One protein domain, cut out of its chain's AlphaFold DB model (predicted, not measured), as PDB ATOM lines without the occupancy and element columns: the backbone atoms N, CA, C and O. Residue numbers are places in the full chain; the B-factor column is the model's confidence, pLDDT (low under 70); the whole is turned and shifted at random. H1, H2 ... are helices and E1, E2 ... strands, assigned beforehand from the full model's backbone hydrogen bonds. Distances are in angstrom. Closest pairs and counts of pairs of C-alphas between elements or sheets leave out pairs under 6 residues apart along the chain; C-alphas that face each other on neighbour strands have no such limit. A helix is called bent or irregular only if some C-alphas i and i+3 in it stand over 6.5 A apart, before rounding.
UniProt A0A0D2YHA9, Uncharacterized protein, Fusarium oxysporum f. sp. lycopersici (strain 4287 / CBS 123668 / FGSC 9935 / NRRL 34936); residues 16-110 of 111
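AT A GLANCE: This is residues 16 to 110 of the 111 residues of an uncharacterized protein of Fusarium oxysporum f. sp. lycopersici (strain 4287 / CBS 123668 / FGSC 9935 / NRRL 34936) (UniProt A0A0D2YHA9). Three helices, H1, H2 and H4, pack together into a small body, with H1 side by side with both others and H2 crossing H4 at a steep tilt. A two-stranded hairpin, E1 and E2, follows directly on the end of H2, and a long loop then leads away to the short helix H3, with residues 74 to 81 sticking out from the rest. The printed part has 95 residues, with four named helices and two named strands in the order H1, H2, E1, E2, H3, H4; the sheet, E1 - E2, is antiparallel and the class is mostly helix. The whole is flat and only just loose, close to compact, with a radius of gyration of the C-alphas of 15.1 A and spans of 41 by 38 by 17 A.

IN THESE COORDINATES: H1 is residues 16 to 30, 20.9 A long, and begins at C-alpha 16 at (-8.696, 34.654, -28.972). H2 is residues 36 to 54, 25.7 A long, and is irregular: C-alphas 38 and 41 are 7.2 A apart. E1 is residues 55 to 57, 6.5 A, and E2 is residues 63 to 65, 6.7 A. H3 is residues 80 to 85, 8.6 A, with C-alpha 80 at (-23.731, 26.541, -35.072). H4 is residues 93 to 108, 22.2 A, and ends at C-alpha 108 at (7.848, 47.046, -31.847).

HOW THE PARTS SIT: H1 and H4 touch, closest at the C-alphas of Ser 16 and Gly 95, 3.8 A apart, at a shallow tilt of 27 degrees, the same way. H1 and H2 form a helical hairpin and touch, closest at the C-alphas of Trp 25 and Ala 43, 5.7 A, opposite ways at a shallow tilt of 33 degrees, only just short of steep. H2 touches H4 with residues 47 to 50 alone, closest at the C-alphas of Tyr 47 and Ala 102, 7.3 A, at a steep tilt of 50 degrees. E1 and E2 form an antiparallel hairpin, with N 56 and O 64 at 2.9 A and N 64 and O 56 at 2.8 A, within hydrogen-bond range. The closest C-alphas of E2 and H4 are those of Trp 65 and Met 96, 6.6 A. H3 touches no helix. Every O i to N i+4 pair is within hydrogen-bond range in H1 and H3, against 13 of 15 in H2 and 11 of 12 in H4.

THE WHOLE: The farthest C-alphas, those of Asp 77 and Ser 110, are 45.1 A apart. The printed part has no cut. The link from E2 to H3 is long, 14 residues; within it residues 68 to 69 pair antiparallel with residues 88 to 89. The mean pLDDT of the printed part is 96.4, and residue 110 alone is under 70.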
ATOM      1  N   SER A  16      -9.924  35.423 -28.750       98.31
ATOM      2  CA  SER A  16      -8.696  34.654 -28.972       98.31
ATOM      3  C   SER A  16      -8.353  34.546 -30.455       98.31
ATOM      4  O   SER A  16      -7.221  34.839 -30.847       98.31
ATOM      5  N   ALA A  17      -9.329  34.248 -31.310       97.88
ATOM      6  CA  ALA A  17      -9.185  34.246 -32.758       97.88
ATOM      7  C   ALA A  17      -8.862  35.645 -33.283       97.88
ATOM      8  O   ALA A  17      -7.921  35.812 -34.063       97.88
ATOM      9  N   SER A  18      -9.574  36.668 -32.801       98.50
ATOM     10  CA  SER A  18      -9.288  38.064 -33.150       98.50
ATOM     11  C   SER A  18      -7.835  38.433 -32.827       98.50
ATOM     12  O   SER A  18      -7.147  39.053 -33.646       98.50
ATOM     13  N   ALA A  19      -7.335  38.018 -31.662       98.69
ATOM     14  CA  ALA A  19      -5.963  38.250 -31.241       98.69
ATOM     15  C   ALA A  19      -4.950  37.454 -32.083       98.69
ATOM     16  O   ALA A  19      -3.953  38.026 -32.529       98.69
ATOM     17  N   MET A  20      -5.224  36.178 -32.382       98.69
ATOM     18  CA  MET A  20      -4.383  35.336 -33.245       98.69
ATOM     19  C   MET A  20      -4.236  35.913 -34.655       98.69
ATOM     20  O   MET A  20      -3.113  36.035 -35.152       98.69
ATOM     21  N   PHE A  21      -5.337  36.321 -35.294       98.56
ATOM     22  CA  PHE A  21      -5.287  36.924 -36.629       98.56
ATOM     23  C   PHE A  21      -4.589  38.283 -36.620       98.56
ATOM     24  O   PHE A  21      -3.785  38.568 -37.509       98.56
ATOM     25  N   THR A  22      -4.821  39.099 -35.589       98.62
ATOM     26  CA  THR A  22      -4.110  40.373 -35.428       98.62
ATOM     27  C   THR A  22      -2.605  40.148 -35.296       98.62
ATOM     28  O   THR A  22      -1.833  40.780 -36.018       98.62
ATOM     29  N   TYR A  23      -2.174  39.222 -34.432       98.62
ATOM     30  CA  TYR A  23      -0.768  38.834 -34.311       98.62
ATOM     31  C   TYR A  23      -0.207  38.353 -35.655       98.62
ATOM     32  O   TYR A  23       0.842  38.834 -36.079       98.62
ATOM     33  N   GLY A  24      -0.923  37.470 -36.359       98.44
ATOM     34  CA  GLY A  24      -0.520  36.962 -37.670       98.44
ATOM     35  C   GLY A  24      -0.287  38.076 -38.692       98.44
ATOM     36  O   GLY A  24       0.749  38.092 -39.360       98.44
ATOM     37  N   TRP A  25      -1.189  39.058 -38.770       98.44
ATOM     38  CA  TRP A  25      -1.010  40.217 -39.646       98.44
ATOM     39  C   TRP A  25       0.178  41.086 -39.242       98.44
ATOM     40  O   TRP A  25       0.977  41.471 -40.097       98.44
ATOM     41  N   LEU A  26       0.324  41.401 -37.955       98.25
ATOM     42  CA  LEU A  26       1.408  42.262 -37.483       98.25
ATOM     43  C   LEU A  26       2.780  41.601 -37.667       98.25
ATOM     44  O   LEU A  26       3.690  42.227 -38.217       98.25
ATOM     45  N   ALA A  27       2.909  40.328 -37.290       97.94
ATOM     46  CA  ALA A  27       4.126  39.549 -37.476       97.94
ATOM     47  C   ALA A  27       4.439  39.321 -38.961       97.94
ATOM     48  O   ALA A  27       5.599  39.416 -39.364       97.94
ATOM     49  N   GLY A  28       3.422  39.047 -39.784       98.25
ATOM     50  CA  GLY A  28       3.567  38.874 -41.228       98.25
ATOM     51  C   GLY A  28       4.092  40.133 -41.912       98.25
ATOM     52  O   GLY A  28       5.043  40.050 -42.687       98.25
ATOM     53  N   LEU A  29       3.550  41.301 -41.555       97.81
ATOM     54  CA  LEU A  29       4.044  42.599 -42.022       97.81
ATOM     55  C   LEU A  29       5.507  42.824 -41.615       97.81
ATOM     56  O   LEU A  29       6.342  43.114 -42.464       97.81
ATOM     57  N   ARG A  30       5.854  42.616 -40.336       96.75
ATOM     58  CA  ARG A  30       7.238  42.782 -39.851       96.75
ATOM     59  C   ARG A  30       8.232  41.866 -40.571       96.75
ATOM     60  O   ARG A  30       9.378  42.246 -40.783       96.75
ATOM     61  N   ARG A  31       7.826  40.634 -40.879       97.38
ATOM     62  CA  ARG A  31       8.677  39.629 -41.535       97.38
ATOM     63  C   ARG A  31       8.732  39.789 -43.058       97.38
ATOM     64  O   ARG A  31       9.430  39.010 -43.696       97.38
ATOM     65  N   GLY A  32       8.001  40.744 -43.637       97.12
ATOM     66  CA  GLY A  32       7.908  40.914 -45.089       97.12
ATOM     67  C   GLY A  32       7.130  39.800 -45.798       97.12
ATOM     68  O   GLY A  32       7.296  39.610 -46.996       97.12
ATOM     69  N   LEU A  33       6.297  39.047 -45.068       98.38
ATOM     70  CA  LEU A  33       5.446  37.985 -45.622       98.38
ATOM     71  C   LEU A  33       4.112  38.525 -46.155       98.38
ATOM     72  O   LEU A  33       3.462  37.869 -46.962       98.38
ATOM     73  N   LEU A  34       3.697  39.697 -45.673       98.31
ATOM     74  CA  LEU A  34       2.486  40.394 -46.092       98.31
ATOM     75  C   LEU A  34       2.859  41.770 -46.629       98.31
ATOM     76  O   LEU A  34       3.705  42.452 -46.046       98.31
ATOM     77  N   ASP A  35       2.209  42.196 -47.709       97.75
ATOM     78  CA  ASP A  35       2.454  43.513 -48.277       97.75
ATOM     79  C   ASP A  35       1.814  44.623 -47.428       97.75
ATOM     80  O   ASP A  35       0.690  44.516 -46.925       97.75
ATOM     81  N   GLU A  36       2.531  45.735 -47.279       97.25
ATOM     82  CA  GLU A  36       2.080  46.825 -46.416       97.25
ATOM     83  C   GLU A  36       0.838  47.537 -46.951       97.25
ATOM     84  O   GLU A  36      -0.000  47.978 -46.157       97.25
ATOM     85  N   LYS A  37       0.700  47.636 -48.279       97.75
ATOM     86  CA  LYS A  37      -0.402  48.351 -48.934       97.75
ATOM     87  C   LYS A  37      -1.750  47.710 -48.612       97.75
ATOM     88  O   LYS A  37      -2.718  48.428 -48.357       97.75
ATOM     89  N   THR A  38      -1.804  46.384 -48.599       98.25
ATOM     90  CA  THR A  38      -3.030  45.622 -48.351       98.25
ATOM     91  C   THR A  38      -3.272  45.436 -46.856       98.25
ATOM     92  O   THR A  38      -4.391  45.647 -46.386       98.25
ATOM     93  N   TYR A  39      -2.235  45.105 -46.077       98.12
ATOM     94  CA  TYR A  39      -2.434  44.600 -44.712       98.12
ATOM     95  C   TYR A  39      -2.233  45.624 -43.588       98.12
ATOM     96  O   TYR A  39      -2.719  45.404 -42.478       98.12
ATOM     97  N   THR A  40      -1.593  46.775 -43.821       97.12
ATOM     98  CA  THR A  40      -1.318  47.734 -42.727       97.12
ATOM     99  C   THR A  40      -2.592  48.313 -42.113       97.12
ATOM    100  O   THR A  40      -2.733  48.362 -40.887       97.12
ATOM    101  N   LYS A  41      -3.541  48.750 -42.950       98.06
ATOM    102  CA  LYS A  41      -4.814  49.322 -42.487       98.06
ATOM    103  C   LYS A  41      -5.652  48.313 -41.683       98.06
ATOM    104  O   LYS A  41      -6.019  48.668 -40.559       98.06
ATOM    105  N   PRO A  42      -5.941  47.091 -42.179       98.06
ATOM    106  CA  PRO A  42      -6.706  46.115 -41.407       98.06
ATOM    107  C   PRO A  42      -5.974  45.672 -40.134       98.06
ATOM    108  O   PRO A  42      -6.606  45.632 -39.083       98.06
ATOM    109  N   ALA A  43      -4.651  45.467 -40.164       97.88
ATOM    110  CA  ALA A  43      -3.887  45.100 -38.966       97.88
ATOM    111  C   ALA A  43      -3.987  46.162 -37.857       97.88
ATOM    112  O   ALA A  43      -4.233  45.844 -36.694       97.88
ATOM    113  N   LYS A  44      -3.871  47.447 -38.222       97.88
ATOM    114  CA  LYS A  44      -4.058  48.573 -37.294       97.88
ATOM    115  C   LYS A  44      -5.480  48.642 -36.743       97.88
ATOM    116  O   LYS A  44      -5.668  48.962 -35.571       97.88
ATOM    117  N   GLN A  45      -6.484  48.398 -37.581       98.44
ATOM    118  CA  GLN A  45      -7.879  48.402 -37.149       98.44
ATOM    119  C   GLN A  45      -8.169  47.248 -36.185       98.44
ATOM    120  O   GLN A  45      -8.837  47.469 -35.177       98.44
ATOM    121  N   ALA A  46      -7.633  46.062 -36.466       98.19
ATOM    122  CA  ALA A  46      -7.781  44.884 -35.627       98.19
ATOM    123  C   ALA A  46      -7.130  45.087 -34.257       98.19
ATOM    124  O   ALA A  46      -7.815  44.958 -33.250       98.19
ATOM    125  N   TYR A  47      -5.881  45.564 -34.210       98.25
ATOM    126  CA  TYR A  47      -5.207  45.909 -32.951       98.25
ATOM    127  C   TYR A  47      -6.021  46.885 -32.090       98.25
ATOM    128  O   TYR A  47      -6.245  46.649 -30.905       98.25
ATOM    129  N   LYS A  48      -6.526  47.969 -32.695       98.31
ATOM    130  CA  LYS A  48      -7.372  48.937 -31.981       98.31
ATOM    131  C   LYS A  48      -8.656  48.309 -31.444       98.31
ATOM    132  O   LYS A  48      -9.100  48.684 -30.364       98.31
ATOM    133  N   ARG A  49      -9.259  47.388 -32.203       98.31
ATOM    134  CA  ARG A  49     -10.449  46.655 -31.769       98.31
ATOM    135  C   ARG A  49     -10.145  45.699 -30.624       98.31
ATOM    136  O   ARG A  49     -10.947  45.675 -29.708       98.31
ATOM    137  N   LEU A  50      -8.989  45.027 -30.602       98.38
ATOM    138  CA  LEU A  50      -8.620  44.176 -29.463       98.38
ATOM    139  C   LEU A  50      -8.660  44.949 -28.145       98.38
ATOM    140  O   LEU A  50      -9.281  44.505 -27.188       98.38
ATOM    141  N   ILE A  51      -8.047  46.135 -28.117       97.88
ATOM    142  CA  ILE A  51      -8.038  46.967 -26.909       97.88
ATOM    143  C   ILE A  51      -9.439  47.484 -26.587       97.88
ATOM    144  O   ILE A  51      -9.862  47.445 -25.440       97.88
ATOM    145  N   ARG A  52     -10.168  47.978 -27.589       98.19
ATOM    146  CA  ARG A  52     -11.491  48.572 -27.370       98.19
ATOM    147  C   ARG A  52     -12.534  47.548 -26.910       98.19
ATOM    148  O   ARG A  52     -13.370  47.891 -26.086       98.19
ATOM    149  N   ASP A  53     -12.524  46.357 -27.500       98.00
ATOM    150  CA  ASP A  53     -13.603  45.375 -27.365       98.00
ATOM    151  C   ASP A  53     -13.330  44.352 -26.252       98.00
ATOM    152  O   ASP A  53     -14.284  43.848 -25.668       98.00
ATOM    153  N   PHE A  54     -12.061  44.062 -25.936       98.31
ATOM    154  CA  PHE A  54     -11.697  42.943 -25.053       98.31
ATOM    155  C   PHE A  54     -10.828  43.323 -23.850       98.31
ATOM    156  O   PHE A  54     -10.504  42.452 -23.051       98.31
ATOM    157  N   VAL A  55     -10.431  44.593 -23.694       98.06
ATOM    158  CA  VAL A  55      -9.676  45.042 -22.512       98.06
ATOM    159  C   VAL A  55     -10.570  45.876 -21.609       98.06
ATOM    160  O   VAL A  55     -11.012  46.965 -21.975       98.06
ATOM    161  N   THR A  56     -10.771  45.402 -20.384       98.06
ATOM    162  CA  THR A  56     -11.417  46.169 -19.315       98.06
ATOM    163  C   THR A  56     -10.363  46.691 -18.345       98.06
ATOM    164  O   THR A  56      -9.557  45.924 -17.826       98.06
ATOM    165  N   ASN A  57     -10.360  48.001 -18.085       96.75
ATOM    166  CA  ASN A  57      -9.533  48.593 -17.033       96.75
ATOM    167  C   ASN A  57     -10.257  48.479 -15.694       96.75
ATOM    168  O   ASN A  57     -11.386  48.954 -15.555       96.75
ATOM    169  N   ASN A  58      -9.591  47.903 -14.701       95.94
ATOM    170  CA  ASN A  58     -10.123  47.776 -13.354       95.94
ATOM    171  C   ASN A  58      -9.700  48.993 -12.517       95.94
ATOM    172  O   ASN A  58      -8.593  49.517 -12.652       95.94
ATOM    173  N   ASN A  59     -10.555  49.422 -11.585       95.12
ATOM    174  CA  ASN A  59     -10.309  50.593 -10.725       95.12
ATOM    175  C   ASN A  59      -9.126  50.428  -9.742       95.12
ATOM    176  O   ASN A  59      -8.824  51.336  -8.976       95.12
ATOM    177  N   ASN A  60      -8.465  49.269  -9.743       95.44
ATOM    178  CA  ASN A  60      -7.293  48.941  -8.931       95.44
ATOM    179  C   ASN A  60      -5.977  48.967  -9.739       95.44
ATOM    180  O   ASN A  60      -4.948  48.521  -9.236       95.44
ATOM    181  N   GLY A  61      -6.005  49.450 -10.986       95.56
ATOM    182  CA  GLY A  61      -4.828  49.538 -11.852       95.56
ATOM    183  C   GLY A  61      -4.472  48.246 -12.593       95.56
ATOM    184  O   GLY A  61      -3.450  48.213 -13.274       95.56
ATOM    185  N   THR A  62      -5.288  47.192 -12.495       95.88
ATOM    186  CA  THR A  62      -5.137  45.989 -13.328       95.88
ATOM    187  C   THR A  62      -6.018  46.071 -14.576       95.88
ATOM    188  O   THR A  62      -6.913  46.911 -14.665       95.88
ATOM    189  N   ILE A  63      -5.821  45.145 -15.512       96.62
ATOM    190  CA  ILE A  63      -6.717  44.944 -16.655       96.62
ATOM    191  C   ILE A  63      -7.291  43.527 -16.647       96.62
ATOM    192  O   ILE A  63      -6.653  42.612 -16.123       96.62
ATOM    193  N   THR A  64      -8.460  43.357 -17.253       97.88
ATOM    194  CA  THR A  64      -9.057  42.055 -17.566       97.88
ATOM    195  C   THR A  64      -9.118  41.886 -19.078       97.88
ATOM    196  O   THR A  64      -9.493  42.817 -19.794       97.88
ATOM    197  N   TRP A  65      -8.727  40.707 -19.557       98.12
ATOM    198  CA  TRP A  65      -8.942  40.275 -20.934       98.12
ATOM    199  C   TRP A  65     -10.268  39.518 -21.035       98.12
ATOM    200  O   TRP A  65     -10.472  38.561 -20.297       98.12
ATOM    201  N   GLU A  66     -11.156  39.928 -21.930       98.50
ATOM    202  CA  GLU A  66     -12.538  39.442 -22.008       98.50
ATOM    203  C   GLU A  66     -12.839  38.701 -23.316       98.50
ATOM    204  O   GLU A  66     -12.149  38.861 -24.322       98.50
ATOM    205  N   GLY A  67     -13.928  37.926 -23.324       97.44
ATOM    206  CA  GLY A  67     -14.528  37.390 -24.552       97.44
ATOM    207  C   GLY A  67     -13.770  36.226 -25.190       97.44
ATOM    208  O   GLY A  67     -13.830  36.059 -26.410       97.44
ATOM    209  N   THR A  68     -12.978  35.462 -24.430       98.38
ATOM    210  CA  THR A  68     -12.333  34.241 -24.946       98.38
ATOM    211  C   THR A  68     -13.260  33.056 -24.769       98.38
ATOM    212  O   THR A  68     -13.692  32.799 -23.654       98.38
ATOM    213  N   VAL A  69     -13.549  32.325 -25.843       97.44
ATOM    214  CA  VAL A  69     -14.296  31.063 -25.742       97.44
ATOM    215  C   VAL A  69     -13.475  30.025 -24.969       97.44
ATOM    216  O   VAL A  69     -12.269  29.914 -25.182       97.44
ATOM    217  N   GLU A  70     -14.103  29.261 -24.073       94.44
ATOM    218  CA  GLU A  70     -13.394  28.277 -23.245       94.44
ATOM    219  C   GLU A  70     -12.790  27.140 -24.091       94.44
ATOM    220  O   GLU A  70     -11.572  27.054 -24.274       94.44
ATOM    221  N   VAL A  71     -13.631  26.242 -24.616       92.25
ATOM    222  CA  VAL A  71     -13.206  25.183 -25.537       92.25
ATOM    223  C   VAL A  71     -14.390  24.630 -26.331       92.25
ATOM    224  O   VAL A  71     -15.352  24.111 -25.773       92.25
ATOM    225  N   GLY A  72     -14.294  24.699 -27.658       89.94
ATOM    226  CA  GLY A  72     -15.148  23.919 -28.554       89.94
ATOM    227  C   GLY A  72     -14.578  22.513 -28.756       89.94
ATOM    228  O   GLY A  72     -13.361  22.330 -28.812       89.94
ATOM    229  N   SER A  73     -15.444  21.512 -28.877       88.62
ATOM    230  CA  SER A  73     -15.073  20.110 -29.082       88.62
ATOM    231  C   SER A  73     -15.839  19.504 -30.254       88.62
ATOM    232  O   SER A  73     -16.979  19.866 -30.507       88.62
ATOM    233  N   LEU A  74     -15.222  18.533 -30.932       92.00
ATOM    234  CA  LEU A  74     -15.879  17.699 -31.946       92.00
ATOM    235  C   LEU A  74     -16.526  16.437 -31.356       92.00
ATOM    236  O   LEU A  74     -17.086  15.637 -32.096       92.00
ATOM    237  N   ASN A  75     -16.502  16.273 -30.030       91.62
ATOM    238  CA  ASN A  75     -17.375  15.317 -29.339       91.62
ATOM    239  C   ASN A  75     -18.820  15.851 -29.199       91.62
ATOM    240  O   ASN A  75     -19.575  15.368 -28.356       91.62
ATOM    241  N   SER A  76     -19.187  16.864 -29.987       90.50
ATOM    242  CA  SER A  76     -20.532  17.419 -30.135       90.50
ATOM    243  C   SER A  76     -21.057  17.169 -31.554       90.50
ATOM    244  O   SER A  76     -20.430  16.479 -32.357       90.50
ATOM    245  N   ASP A  77     -22.206  17.753 -31.881       94.56
ATOM    246  CA  ASP A  77     -22.754  17.757 -33.238       94.56
ATOM    247  C   ASP A  77     -22.082  18.783 -34.175       94.56
ATOM    248  O   ASP A  77     -22.440  18.856 -35.351       94.56
ATOM    249  N   ALA A  78     -21.111  19.560 -33.670       92.69
ATOM    250  CA  ALA A  78     -20.438  20.648 -34.380       92.69
ATOM    251  C   ALA A  78     -21.416  21.644 -35.040       92.69
ATOM    252  O   ALA A  78     -21.093  22.253 -36.066       92.69
ATOM    253  N   SER A  79     -22.610  21.796 -34.460       93.31
ATOM    254  CA  SER A  79     -23.632  22.729 -34.925       93.31
ATOM    255  C   SER A  79     -23.238  24.182 -34.654       93.31
ATOM    256  O   SER A  79     -22.353  24.473 -33.846       93.31
ATOM    257  N   PHE A  80     -23.901  25.113 -35.345       92.94
ATOM    258  CA  PHE A  80     -23.731  26.541 -35.072       92.94
ATOM    259  C   PHE A  80     -24.117  26.842 -33.624       92.94
ATOM    260  O   PHE A  80     -23.344  27.466 -32.903       92.94
ATOM    261  N   GLU A  81     -25.263  26.305 -33.208       94.31
ATOM    262  CA  GLU A  81     -25.849  26.441 -31.882       94.31
ATOM    263  C   GLU A  81     -24.851  25.992 -30.810       94.31
ATOM    264  O   GLU A  81     -24.524  26.775 -29.918       94.31
ATOM    265  N   TYR A  82     -24.256  24.803 -30.975       95.12
ATOM    266  CA  TYR A  82     -23.217  24.300 -30.078       95.12
ATOM    267  C   TYR A  82     -22.059  25.292 -29.914       95.12
ATOM    268  O   TYR A  82     -21.702  25.627 -28.787       95.12
ATOM    269  N   TYR A  83     -21.466  25.773 -31.013       95.88
ATOM    270  CA  TYR A  83     -20.313  26.675 -30.933       95.88
ATOM    271  C   TYR A  83     -20.666  28.048 -30.350       95.88
ATOM    272  O   TYR A  83     -19.834  28.638 -29.659       95.88
ATOM    273  N   THR A  84     -21.873  28.555 -30.603       95.25
ATOM    274  CA  THR A  84     -22.323  29.846 -30.059       95.25
ATOM    275  C   THR A  84     -22.717  29.790 -28.587       95.25
ATOM    276  O   THR A  84     -22.688  30.820 -27.921       95.25
ATOM    277  N   GLU A  85     -23.044  28.608 -28.063       95.12
ATOM    278  CA  GLU A  85     -23.422  28.409 -26.658       95.12
ATOM    279  C   GLU A  85     -22.234  28.083 -25.739       95.12
ATOM    280  O   GLU A  85     -22.386  28.108 -24.514       95.12
ATOM    281  N   VAL A  86     -21.041  27.801 -26.287       96.75
ATOM    282  CA  VAL A  86     -19.843  27.587 -25.461       96.75
ATOM    283  C   VAL A  86     -19.545  28.857 -24.651       96.75
ATOM    284  O   VAL A  86     -19.439  29.939 -25.238       96.75
ATOM    285  N   PRO A  87     -19.354  28.749 -23.320       96.62
ATOM    286  CA  PRO A  87     -19.066  29.901 -22.482       96.62
ATOM    287  C   PRO A  87     -17.836  30.686 -22.937       96.62
ATOM    288  O   PRO A  87     -16.810  30.120 -23.328       96.62
ATOM    289  N   VAL A  88     -17.930  32.007 -22.799       97.50
ATOM    290  CA  VAL A  88     -16.775  32.901 -22.841       97.50
ATOM    291  C   VAL A  88     -16.291  33.177 -21.424       97.50
ATOM    292  O   VAL A  88     -17.097  33.375 -20.512       97.50
ATOM    293  N   VAL A  89     -14.976  33.188 -21.227       97.62
ATOM    294  CA  VAL A  89     -14.351  33.311 -19.912       97.62
ATOM    295  C   VAL A  89     -13.281  34.415 -19.905       97.62
ATOM    296  O   VAL A  89     -12.545  34.578 -20.886       97.62
ATOM    297  N   PRO A  90     -13.190  35.204 -18.816       97.81
ATOM    298  CA  PRO A  90     -12.187  36.250 -18.679       97.81
ATOM    299  C   PRO A  90     -10.807  35.659 -18.382       97.81
ATOM    300  O   PRO A  90     -10.679  34.625 -17.727       97.81
ATOM    301  N   ASN A  91      -9.759  36.365 -18.800       97.44
ATOM    302  CA  ASN A  91      -8.353  36.031 -18.573       97.44
ATOM    303  C   ASN A  91      -7.965  34.607 -19.010       97.44
ATOM    304  O   ASN A  91      -7.023  34.020 -18.469       97.44
ATOM    305  N   ASP A  92      -8.657  34.042 -20.005       97.81
ATOM    306  CA  ASP A  92      -8.262  32.751 -20.557       97.81
ATOM    307  C   ASP A  92      -6.907  32.861 -21.262       97.81
ATOM    308  O   ASP A  92      -6.666  33.734 -22.105       97.81
ATOM    309  N   THR A  93      -6.015  31.926 -20.953       96.38
ATOM    310  CA  THR A  93      -4.659  31.896 -21.517       96.38
ATOM    311  C   THR A  93      -4.628  31.734 -23.039       96.38
ATOM    312  O   THR A  93      -3.687  32.223 -23.675       96.38
ATOM    313  N   ARG A  94      -5.653  31.116 -23.643       96.06
ATOM    314  CA  ARG A  94      -5.763  30.942 -25.098       96.06
ATOM    315  C   ARG A  94      -5.999  32.265 -25.817       96.06
ATOM    316  O   ARG A  94      -5.567  32.400 -26.957       96.06
ATOM    317  N   GLY A  95      -6.626  33.241 -25.162       97.50
ATOM    318  CA  GLY A  95      -6.789  34.598 -25.683       97.50
ATOM    319  C   GLY A  95      -5.684  35.549 -25.231       97.50
ATOM    320  O   GLY A  95      -5.118  36.273 -26.055       97.50
ATOM    321  N   MET A  96      -5.295  35.487 -23.953       97.06
ATOM    322  CA  MET A  96      -4.245  36.347 -23.396       97.06
ATOM    323  C   MET A  96      -2.897  36.162 -24.098       97.06
ATOM    324  O   MET A  96      -2.208  37.144 -24.367       97.06
ATOM    325  N   GLY A  97      -2.506  34.921 -24.409       98.00
ATOM    326  CA  GLY A  97      -1.242  34.631 -25.093       98.00
ATOM    327  C   GLY A  97      -1.131  35.349 -26.445       98.00
ATOM    328  O   GLY A  97      -0.239  36.184 -26.624       98.00
ATOM    329  N   PRO A  98      -2.048  35.085 -27.393       98.31
ATOM    330  CA  PRO A  98      -2.100  35.795 -28.668       98.31
ATOM    331  C   PRO A  98      -2.246  37.313 -28.525       98.31
ATOM    332  O   PRO A  98      -1.630  38.048 -29.296       98.31
ATOM    333  N   PHE A  99      -2.999  37.798 -27.533       98.38
ATOM    334  CA  PHE A  99      -3.138  39.232 -27.274       98.38
ATOM    335  C   PHE A  99      -1.798  39.883 -26.903       98.38
ATOM    336  O   PHE A  99      -1.409  40.876 -27.520       98.38
ATOM    337  N   MET A 100      -1.041  39.287 -25.974       98.12
ATOM    338  CA  MET A 100       0.300  39.762 -25.610       98.12
ATOM    339  C   MET A 100       1.250  39.762 -26.816       98.12
ATOM    340  O   MET A 100       1.998  40.720 -27.021       98.12
ATOM    341  N   MET A 101       1.187  38.726 -27.657       98.38
ATOM    342  CA  MET A 101       1.987  38.644 -28.883       98.38
ATOM    343  C   MET A 101       1.608  39.735 -29.896       98.38
ATOM    344  O   MET A 101       2.488  40.330 -30.521       98.38
ATOM    345  N   ALA A 102       0.314  40.032 -30.048       98.25
ATOM    346  CA  ALA A 102      -0.168  41.101 -30.916       98.25
ATOM    347  C   ALA A 102       0.282  42.488 -30.428       98.25
ATOM    348  O   ALA A 102       0.749  43.287 -31.241       98.25
ATOM    349  N   ILE A 103       0.201  42.766 -29.120       97.06
ATOM    350  CA  ILE A 103       0.699  44.025 -28.540       97.06
ATOM    351  C   ILE A 103       2.197  44.167 -28.777       97.06
ATOM    352  O   ILE A 103       2.635  45.203 -29.273       97.06
ATOM    353  N   TYR A 104       2.976  43.123 -28.494       97.69
ATOM    354  CA  TYR A 104       4.419  43.150 -28.710       97.69
ATOM    355  C   TYR A 104       4.776  43.495 -30.166       97.69
ATOM    356  O   TYR A 104       5.612  44.366 -30.419       97.69
ATOM    357  N   GLU A 105       4.120  42.850 -31.135       97.75
ATOM    358  CA  GLU A 105       4.337  43.143 -32.554       97.75
ATOM    359  C   GLU A 105       3.892  44.565 -32.933       97.75
ATOM    360  O   GLU A 105       4.524  45.199 -33.777       97.75
ATOM    361  N   TRP A 106       2.837  45.103 -32.313       97.31
ATOM    362  CA  TRP A 106       2.398  46.483 -32.533       97.31
ATOM    363  C   TRP A 106       3.390  47.512 -31.970       97.31
ATOM    364  O   TRP A 106       3.815  48.427 -32.681       97.31
ATOM    365  N   GLU A 107       3.791  47.362 -30.709       95.94
ATOM    366  CA  GLU A 107       4.705  48.282 -30.026       95.94
ATOM    367  C   GLU A 107       6.077  48.316 -30.692       95.94
ATOM    368  O   GLU A 107       6.664  49.387 -30.868       95.94
ATOM    369  N   ARG A 108       6.567  47.158 -31.145       93.00
ATOM    370  CA  ARG A 108       7.848  47.046 -31.847       93.00
ATOM    371  C   ARG A 108       7.890  47.839 -33.159       93.00
ATOM    372  O   ARG A 108       8.977  48.205 -33.585       93.00
ATOM    373  N   ARG A 109       6.746  48.106 -33.797       82.62
ATOM    374  CA  ARG A 109       6.659  48.905 -35.038       82.62
ATOM    375  C   ARG A 109       6.678  50.412 -34.793       82.62
ATOM    376  O   ARG A 109       6.828  51.168 -35.743       82.62
ATOM    377  N   SER A 110       6.456  50.838 -33.550       65.31
ATOM    378  CA  SER A 110       6.372  52.256 -33.171       65.31
ATOM    379  C   SER A 110       7.710  52.818 -32.668       65.31
ATOM    380  O   SER A 110       7.743  53.942 -32.169       65.31
TER     381      SER A 110